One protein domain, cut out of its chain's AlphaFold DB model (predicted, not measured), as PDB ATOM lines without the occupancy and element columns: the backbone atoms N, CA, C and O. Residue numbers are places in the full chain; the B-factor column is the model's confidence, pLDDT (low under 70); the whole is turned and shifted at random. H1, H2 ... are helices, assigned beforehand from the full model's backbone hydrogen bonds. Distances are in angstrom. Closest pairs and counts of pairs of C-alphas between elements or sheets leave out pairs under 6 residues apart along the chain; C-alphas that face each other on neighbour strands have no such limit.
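AT A GLANCE: This is residues 113 to 173 of the 187 residues of the protein "4Fe-4S ferredoxin-type domain-containing protein" of Deltaproteobacteria bacterium (UniProt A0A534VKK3). What would one see first in this model? Four helices, H1, H2, H3 and H4, follow each other round the sides of a loose four-sided frame, nearly closed where the first residue of H1 comes near the last of H4. The long link of residues 152 to 165 then runs from H4 across one face of this frame, and residues 166 to 173, with H5, stick out beyond it. What is it made of, and how large is it? The printed part has 61 residues with five named helices, in the order H1, H2, H3, H4, H5, and no named strand; its class is all helix. It is only just loose, close to compact, with a radius of gyration of the C-alphas of 12.9 A, and it is elongated, spanning 41 by 23 by 15 A.

IN THESE COORDINATES: Where does the first helix lie? H1 is residues 113 to 117, 6.0 A from first to last C-alpha, and C-alpha 113 is at (170.457, 159.719, 168.817). Which helices come next? H2 is residues 120 to 129, 13.9 A long, and H3 is residues 131 to 137, 9.7 A long. H4, the longest helix by residues, is residues 141 to 151, 14.9 A long, and ends with C-alpha 151 at (167.655, 159.266, 173.271). Where is the last helix? H5 is residues 166 to 170, 5.9 A long, and C-alpha 170 is at (196.423, 175.437, 175.741).

HOW THE PARTS SIT: How do H1, H2 and H3 stand to each other? H1 and H2 are close but not clearly touching, and their closest C-alphas, those of Val 116 and Leu 123, are 7.4 A apart. H2 and H3 are also close but not clearly touching, with the C-alphas of Gly 127 and Ala 134 closest at 5.5 A, and are about perpendicular at 78 degrees. Where does H4 stand? H3 and H4 are close but not clearly touching, the closest C-alphas being those of Ala 137 and Leu 143 at 6.4 A, and are about perpendicular at 87 degrees. H4 is also close to H1 but not clearly touching it, with the C-alphas of Arg 113 and Leu 151 closest at 5.3 A. Which helices stay apart? H2 and H4 are apart, H1 and H3 are apart, and H5 is apart from H1, H2, H3 and H4. What do the backbones show? In H1, H2, H3, H4 and H5 every O i to N i+4 pair is within hydrogen-bond range.

THE WHOLE: How far does the whole reach? The two C-alphas farthest apart, those of Lys 149 and Gln 173, are 41.8 A apart. Without residues 166 to 173, which stand free, the body spans 28 by 23 by 14 A. Which links are long, and is there a cut? The link from H4 to H5, residues 152 to 165, is long; those from H1 to H2, H2 to H3 and H3 to H4 are tight. The printed part has no cut. How confident is the model? The mean pLDDT of the printed part is 91.1, and no printed residue is under 70.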
ATOM      1  N   ARG A 113     169.393 160.247 167.956       91.12
ATOM      2  CA  ARG A 113     170.457 159.719 168.817       91.12
ATOM      3  C   ARG A 113     171.807 159.720 168.098       91.12
ATOM      4  O   ARG A 113     172.783 160.213 168.658       91.12
ATOM      5  N   ASP A 114     171.847 159.215 166.872       91.56
ATOM      6  CA  ASP A 114     173.080 159.068 166.100       91.56
ATOM      7  C   ASP A 114     173.581 160.420 165.590       91.56
ATOM      8  O   ASP A 114     174.781 160.672 165.616       91.56
ATOM      9  N   ARG A 115     172.682 161.350 165.234       91.12
ATOM     10  CA  ARG A 115     173.057 162.739 164.905       91.12
ATOM     11  C   ARG A 115     173.696 163.462 166.090       91.12
ATOM     12  O   ARG A 115     174.680 164.178 165.919       91.12
ATOM     13  N   VAL A 116     173.133 163.289 167.287       90.19
ATOM     14  CA  VAL A 116     173.631 163.930 168.510       90.19
ATOM     15  C   VAL A 116     174.963 163.311 168.930       90.19
ATOM     16  O   VAL A 116     175.936 164.033 169.129       90.19
ATOM     17  N   LEU A 117     175.027 161.981 169.045       90.12
ATOM     18  CA  LEU A 117     176.223 161.271 169.509       90.12
ATOM     19  C   LEU A 117     177.344 161.238 168.464       90.12
ATOM     20  O   LEU A 117     178.515 161.212 168.837       90.12
ATOM     21  N   GLY A 118     176.998 161.281 167.177       91.12
ATOM     22  CA  GLY A 118     177.939 161.334 166.060       91.12
ATOM     23  C   GLY A 118     178.636 162.683 165.891       91.12
ATOM     24  O   GLY A 118     179.573 162.776 165.106       91.12
ATOM     25  N   ASN A 119     178.234 163.720 166.641       92.69
ATOM     26  CA  ASN A 119     178.876 165.035 166.621       92.69
ATOM     27  C   ASN A 119     179.541 165.368 167.977       92.69
ATOM     28  O   ASN A 119     179.044 166.203 168.747       92.69
ATOM     29  N   PRO A 120     180.677 164.718 168.301       89.81
ATOM     30  CA  PRO A 120     181.360 164.911 169.577       89.81
ATOM     31  C   PRO A 120     181.883 166.339 169.757       89.81
ATOM     32  O   PRO A 120     181.950 166.823 170.887       89.81
ATOM     33  N   GLU A 121     182.217 167.042 168.674       89.25
ATOM     34  CA  GLU A 121     182.667 168.432 168.738       89.25
ATOM     35  C   GLU A 121     181.543 169.366 169.196       89.25
ATOM     36  O   GLU A 121     181.736 170.163 170.118       89.25
ATOM     37  N   LEU A 122     180.345 169.234 168.616       89.25
ATOM     38  CA  LEU A 122     179.177 170.005 169.030       89.25
ATOM     39  C   LEU A 122     178.816 169.720 170.492       89.25
ATOM     40  O   LEU A 122     178.650 170.660 171.277       89.25
ATOM     41  N   LEU A 123     178.756 168.441 170.877       89.75
ATOM     42  CA  LEU A 123     178.509 168.027 172.262       89.75
ATOM     43  C   LEU A 123     179.569 168.582 173.218       89.75
ATOM     44  O   LEU A 123     179.241 169.093 174.289       89.75
ATOM     45  N   GLY A 124     180.840 168.523 172.825       90.25
ATOM     46  CA  GLY A 124     181.955 169.081 173.577       90.25
ATOM     47  C   GLY A 124     181.851 170.598 173.715       90.25
ATOM     48  O   GLY A 124     182.094 171.136 174.798       90.25
ATOM     49  N   ARG A 125     181.444 171.302 172.652       88.88
ATOM     50  CA  ARG A 125     181.264 172.757 172.635       88.88
ATOM     51  C   ARG A 125     180.155 173.196 173.583       88.88
ATOM     52  O   ARG A 125     180.399 174.110 174.368       88.88
ATOM     53  N   ILE A 126     178.997 172.537 173.532       89.44
ATOM     54  CA  ILE A 126     177.839 172.834 174.386       89.44
ATOM     55  C   ILE A 126     178.158 172.485 175.843       89.44
ATOM     56  O   ILE A 126     178.072 173.341 176.722       89.44
ATOM     57  N   GLY A 127     178.606 171.253 176.102       90.25
ATOM     58  CA  GLY A 127     178.872 170.793 177.464       90.25
ATOM     59  C   GLY A 127     179.999 171.565 178.157       90.25
ATOM     60  O   GLY A 127     179.925 171.822 179.357       90.25
ATOM     61  N   SER A 128     181.014 172.012 177.409       90.75
ATOM     62  CA  SER A 128     182.124 172.810 177.957       90.75
ATOM     63  C   SER A 128     181.820 174.308 178.081       90.75
ATOM     64  O   SER A 128     182.616 175.026 178.690       90.75
ATOM     65  N   ALA A 129     180.719 174.809 177.502       90.56
ATOM     66  CA  ALA A 129     180.297 176.199 177.692       90.56
ATOM     67  C   ALA A 129     179.798 176.425 179.129       90.56
ATOM     68  O   ALA A 129     180.191 177.399 179.770       90.56
ATOM     69  N   PHE A 130     179.029 175.468 179.664       89.88
ATOM     70  CA  PHE A 130     178.476 175.504 181.022       89.88
ATOM     71  C   PHE A 130     178.745 174.189 181.776       89.88
ATOM     72  O   PHE A 130     177.814 173.451 182.110       89.88
ATOM     73  N   PRO A 131     180.016 173.874 182.095       91.06
ATOM     74  CA  PRO A 131     180.401 172.556 182.599       91.06
ATOM     75  C   PRO A 131     179.754 172.210 183.945       91.06
ATOM     76  O   PRO A 131     179.447 171.049 184.193       91.06
ATOM     77  N   ARG A 132     179.501 173.194 184.822       92.75
ATOM     78  CA  ARG A 132     178.819 172.949 186.109       92.75
ATOM     79  C   ARG A 132     177.387 172.458 185.891       92.75
ATOM     80  O   ARG A 132     177.013 171.440 186.465       92.75
ATOM     81  N   LEU A 133     176.637 173.137 185.022       93.56
ATOM     82  CA  LEU A 133     175.260 172.774 184.687       93.56
ATOM     83  C   LEU A 133     175.205 171.434 183.948       93.56
ATOM     84  O   LEU A 133     174.442 170.558 184.339       93.56
ATOM     85  N   ALA A 134     176.065 171.236 182.945       93.12
ATOM     86  CA  ALA A 134     176.129 169.984 182.193       93.12
ATOM     87  C   ALA A 134     176.455 168.784 183.103       93.12
ATOM     88  O   ALA A 134     175.809 167.742 183.033       93.12
ATOM     89  N   ASN A 135     177.417 168.937 184.019       94.94
ATOM     90  CA  ASN A 135     177.770 167.884 184.973       94.94
ATOM     91  C   ASN A 135     176.682 167.640 186.030       94.94
ATOM     92  O   ASN A 135     176.509 166.496 186.450       94.94
ATOM     93  N   TRP A 136     175.961 168.678 186.467       94.88
ATOM     94  CA  TRP A 136     174.790 168.523 187.336       94.88
ATOM     95  C   TRP A 136     173.679 167.749 186.618       94.88
ATOM     96  O   TRP A 136     173.182 166.758 187.153       94.88
ATOM     97  N   ALA A 137     173.370 168.122 185.373       92.94
ATOM     98  CA  ALA A 137     172.362 167.450 184.561       92.94
ATOM     99  C   ALA A 137     172.710 165.969 184.338       92.94
ATOM    100  O   ALA A 137     171.868 165.094 184.529       92.94
ATOM    101  N   ASN A 138     173.988 165.670 184.072       93.25
ATOM    102  CA  ASN A 138     174.496 164.304 183.920       93.25
ATOM    103  C   ASN A 138     174.428 163.454 185.205       93.25
ATOM    104  O   ASN A 138     174.606 162.239 185.128       93.25
ATOM    105  N   ARG A 139     174.192 164.052 186.380       91.56
ATOM    106  CA  ARG A 139     174.019 163.339 187.661       91.56
ATOM    107  C   ARG A 139     172.569 163.275 188.127       91.56
ATOM    108  O   ARG A 139     172.246 162.454 188.983       91.56
ATOM    109  N   ASN A 140     171.701 164.128 187.592       95.38
ATOM    110  CA  ASN A 140     170.303 164.193 187.989       95.38
ATOM    111  C   ASN A 140     169.537 162.957 187.483       95.38
ATOM    112  O   ASN A 140     169.401 162.749 186.280       95.38
ATOM    113  N   ARG A 141     168.999 162.143 188.400       94.50
ATOM    114  CA  ARG A 141     168.323 160.875 188.066       94.50
ATOM    115  C   ARG A 141     167.113 161.048 187.142       94.50
ATOM    116  O   ARG A 141     166.927 160.216 186.259       94.50
ATOM    117  N   ALA A 142     166.330 162.114 187.313       95.81
ATOM    118  CA  ALA A 142     165.161 162.378 186.476       95.81
ATOM    119  C   ALA A 142     165.578 162.722 185.040       95.81
ATOM    120  O   ALA A 142     165.045 162.156 184.088       95.81
ATOM    121  N   LEU A 143     166.609 163.557 184.876       94.88
ATOM    122  CA  LEU A 143     167.148 163.884 183.553       94.88
ATOM    123  C   LEU A 143     167.785 162.663 182.877       94.88
ATOM    124  O   LEU A 143     167.616 162.462 181.678       94.88
ATOM    125  N   ARG A 144     168.462 161.798 183.643       95.38
ATOM    126  CA  ARG A 144     168.995 160.518 183.145       95.38
ATOM    127  C   ARG A 144     167.892 159.579 182.664       95.38
ATOM    128  O   ARG A 144     168.042 158.975 181.607       95.38
ATOM    129  N   TRP A 145     166.801 159.473 183.419       95.81
ATOM    130  CA  TRP A 145     165.626 158.698 183.026       95.81
ATOM    131  C   TRP A 145     164.988 159.256 181.747       95.81
ATOM    132  O   TRP A 145     164.753 158.500 180.807       95.81
ATOM    133  N   GLY A 146     164.790 160.576 181.672       95.38
ATOM    134  CA  GLY A 146     164.230 161.228 180.486       95.38
ATOM    135  C   GLY A 146     165.109 161.035 179.250       95.38
ATOM    136  O   GLY A 146     164.611 160.726 178.172       95.38
ATOM    137  N   MET A 147     166.429 161.121 179.409       93.94
ATOM    138  CA  MET A 147     167.376 160.897 178.319       93.94
ATOM    139  C   MET A 147     167.428 159.431 177.861       93.94
ATOM    140  O   MET A 147     167.626 159.171 176.676       93.94
ATOM    141  N   GLU A 148     167.221 158.466 178.759       94.94
ATOM    142  CA  GLU A 148     167.068 157.058 178.375       94.94
ATOM    143  C   GLU A 148     165.813 156.849 177.525       94.94
ATOM    144  O   GLU A 148     165.881 156.178 176.500       94.94
ATOM    145  N   LYS A 149     164.685 157.458 177.904       94.69
ATOM    146  CA  LYS A 149     163.428 157.340 177.153       94.69
ATOM    147  C   LYS A 149     163.432 158.117 175.836       94.69
ATOM    148  O   LYS A 149     162.873 157.630 174.864       94.69
ATOM    149  N   GLY A 150     164.076 159.283 175.794       92.31
ATOM    150  CA  GLY A 150     164.131 160.126 174.597       92.31
ATOM    151  C   GLY A 150     165.246 159.756 173.615       92.31
ATOM    152  O   GLY A 150     165.010 159.679 172.415       92.31
ATOM    153  N   LEU A 151     166.471 159.527 174.105       90.62
ATOM    154  CA  LEU A 151     167.655 159.266 173.271       90.62
ATOM    155  C   LEU A 151     168.142 157.811 173.331       90.62
ATOM    156  O   LEU A 151     169.116 157.476 172.662       90.62
ATOM    157  N   GLY A 152     167.531 156.939 174.138       92.12
ATOM    158  CA  GLY A 152     167.946 155.534 174.249       92.12
ATOM    159  C   GLY A 152     169.298 155.326 174.940       92.12
ATOM    160  O   GLY A 152     169.922 154.275 174.783       92.12
ATOM    161  N   ILE A 153     169.800 156.328 175.668       92.25
ATOM    162  CA  ILE A 153     171.066 156.234 176.404       92.25
ATOM    163  C   ILE A 153     170.776 155.684 177.802       92.25
ATOM    164  O   ILE A 153     170.204 156.390 178.627       92.25
ATOM    165  N   ASP A 154     171.220 154.453 178.078       94.12
ATOM    166  CA  ASP A 154     171.013 153.781 179.371       94.12
ATOM    167  C   ASP A 154     171.423 154.686 180.551       94.12
ATOM    168  O   ASP A 154     172.542 155.219 180.602       94.12
ATOM    169  N   ARG A 155     170.518 154.862 181.523       94.19
ATOM    170  CA  ARG A 155     170.722 155.755 182.673       94.19
ATOM    171  C   ARG A 155     171.939 155.384 183.517       94.19
ATOM    172  O   ARG A 155     172.544 156.289 184.093       94.19
ATOM    173  N   ARG A 156     172.333 154.103 183.548       92.75
ATOM    174  CA  ARG A 156     173.490 153.562 184.284       92.75
ATOM    175  C   ARG A 156     174.813 153.838 183.571       92.75
ATOM    176  O   ARG A 156     175.877 153.683 184.171       92.75
ATOM    177  N   ARG A 157     174.779 154.263 182.301       92.62
ATOM    178  CA  ARG A 157     175.993 154.610 181.558       92.62
ATOM    179  C   ARG A 157     176.704 155.791 182.218       92.62
ATOM    180  O   ARG A 157     176.098 156.820 182.509       92.62
ATOM    181  N   ARG A 158     178.021 155.671 182.390       90.62
ATOM    182  CA  ARG A 158     178.875 156.777 182.840       90.62
ATOM    183  C   ARG A 158     179.040 157.777 181.694       90.62
ATOM    184  O   ARG A 158     179.622 157.432 180.668       90.62
ATOM    185  N   LEU A 159     178.506 158.987 181.856       90.94
ATOM    186  CA  LEU A 159     178.723 160.075 180.899       90.94
ATOM    187  C   LEU A 159     180.045 160.802 181.149       90.94
ATOM    188  O   LEU A 159     180.510 160.841 182.295       90.94
ATOM    189  N   PRO A 160     180.629 161.417 180.102       88.38
ATOM    190  CA  PRO A 160     181.806 162.253 180.265       88.38
ATOM    191  C   PRO A 160     181.519 163.410 181.225       88.38
ATOM    192  O   PRO A 160     180.420 163.974 181.261       88.38
ATOM    193  N   ARG A 161     182.539 163.775 182.003       90.75
ATOM    194  CA  ARG A 161     182.526 165.009 182.789       90.75
ATOM    195  C   ARG A 161     183.044 166.129 181.906       90.75
ATOM    196  O   ARG A 161     184.168 166.060 181.418       90.75
ATOM    197  N   TYR A 162     182.232 167.157 181.709       92.50
ATOM    198  CA  TYR A 162     182.638 168.322 180.937       92.50
ATOM    199  C   TYR A 162     183.550 169.224 181.770       92.50
ATOM    200  O   TYR A 162     183.316 169.440 182.962       92.50
ATOM    201  N   GLY A 163     184.584 169.759 181.127       89.50
ATOM    202  CA  GLY A 163     185.548 170.685 181.712       89.50
ATOM    203  C   GLY A 163     185.830 171.849 180.768       89.50
ATOM    204  O   GLY A 163     185.039 172.154 179.877       89.50
ATOM    205  N   HIS A 164     186.964 172.517 180.950       83.81
ATOM    206  CA  HIS A 164     187.422 173.506 179.979       83.81
ATOM    207  C   HIS A 164     187.964 172.806 178.727       83.81
ATOM    208  O   HIS A 164     188.674 171.808 178.831       83.81
ATOM    209  N   ARG A 165     187.657 173.340 177.537       83.31
ATOM    210  CA  ARG A 165     188.211 172.819 176.278       83.31
ATOM    211  C   ARG A 165     189.735 172.889 176.289       83.31
ATOM    212  O   ARG A 165     190.285 173.930 176.661       83.31
ATOM    213  N   PHE A 166     190.378 171.847 175.764       84.38
ATOM    214  CA  PHE A 166     191.829 171.795 175.579       84.38
ATOM    215  C   PHE A 166     192.359 173.059 174.898       84.38
ATOM    216  O   PHE A 166     193.247 173.701 175.432       84.38
ATOM    217  N   SER A 167     191.740 173.514 173.804       84.69
ATOM    218  CA  SER A 167     192.177 174.723 173.091       84.69
ATOM    219  C   SER A 167     192.179 175.995 173.953       84.69
ATOM    220  O   SER A 167     193.041 176.855 173.786       84.69
ATOM    221  N   ARG A 168     191.240 176.134 174.902       84.12
ATOM    222  CA  ARG A 168     191.204 177.274 175.838       84.12
ATOM    223  C   ARG A 168     192.264 177.141 176.927       84.12
ATOM    224  O   ARG A 168     192.821 178.151 177.340       84.12
ATOM    225  N   TRP A 169     192.506 175.923 177.400       86.19
ATOM    226  CA  TRP A 169     193.577 175.623 178.346       86.19
ATOM    227  C   TRP A 169     194.960 175.829 177.708       86.19
ATOM    228  O   TRP A 169     195.791 176.513 178.292       86.19
ATOM    229  N   PHE A 170     195.162 175.359 176.477       88.50
ATOM    230  CA  PHE A 170     196.423 175.437 175.741       88.50
ATOM    231  C   PHE A 170     196.831 176.888 175.478       88.50
ATOM    232  O   PHE A 170     197.953 177.268 175.772       88.50
ATOM    233  N   ARG A 171     195.890 177.750 175.064       88.56
ATOM    234  CA  ARG A 171     196.143 179.198 174.915       88.56
ATOM    235  C   ARG A 171     196.536 179.914 176.211       88.56
ATOM    236  O   ARG A 171     197.023 181.034 176.153       88.56
ATOM    237  N   ARG A 172     196.259 179.320 177.375       87.44
ATOM    238  CA  ARG A 172     196.663 179.861 178.683       87.44
ATOM    239  C   ARG A 172     198.015 179.324 179.139       87.44
ATOM    240  O   ARG A 172     198.553 179.844 180.113       87.44
ATOM    241  N   GLN A 173     198.546 178.298 178.479       86.38
ATOM    242  CA  GLN A 173     199.879 177.807 178.773       86.38
ATOM    243  C   GLN A 173     200.910 178.770 178.200       86.38
ATOM    244  O   GLN A 173     200.846 179.150 177.033       86.38
TER     245      GLN A 173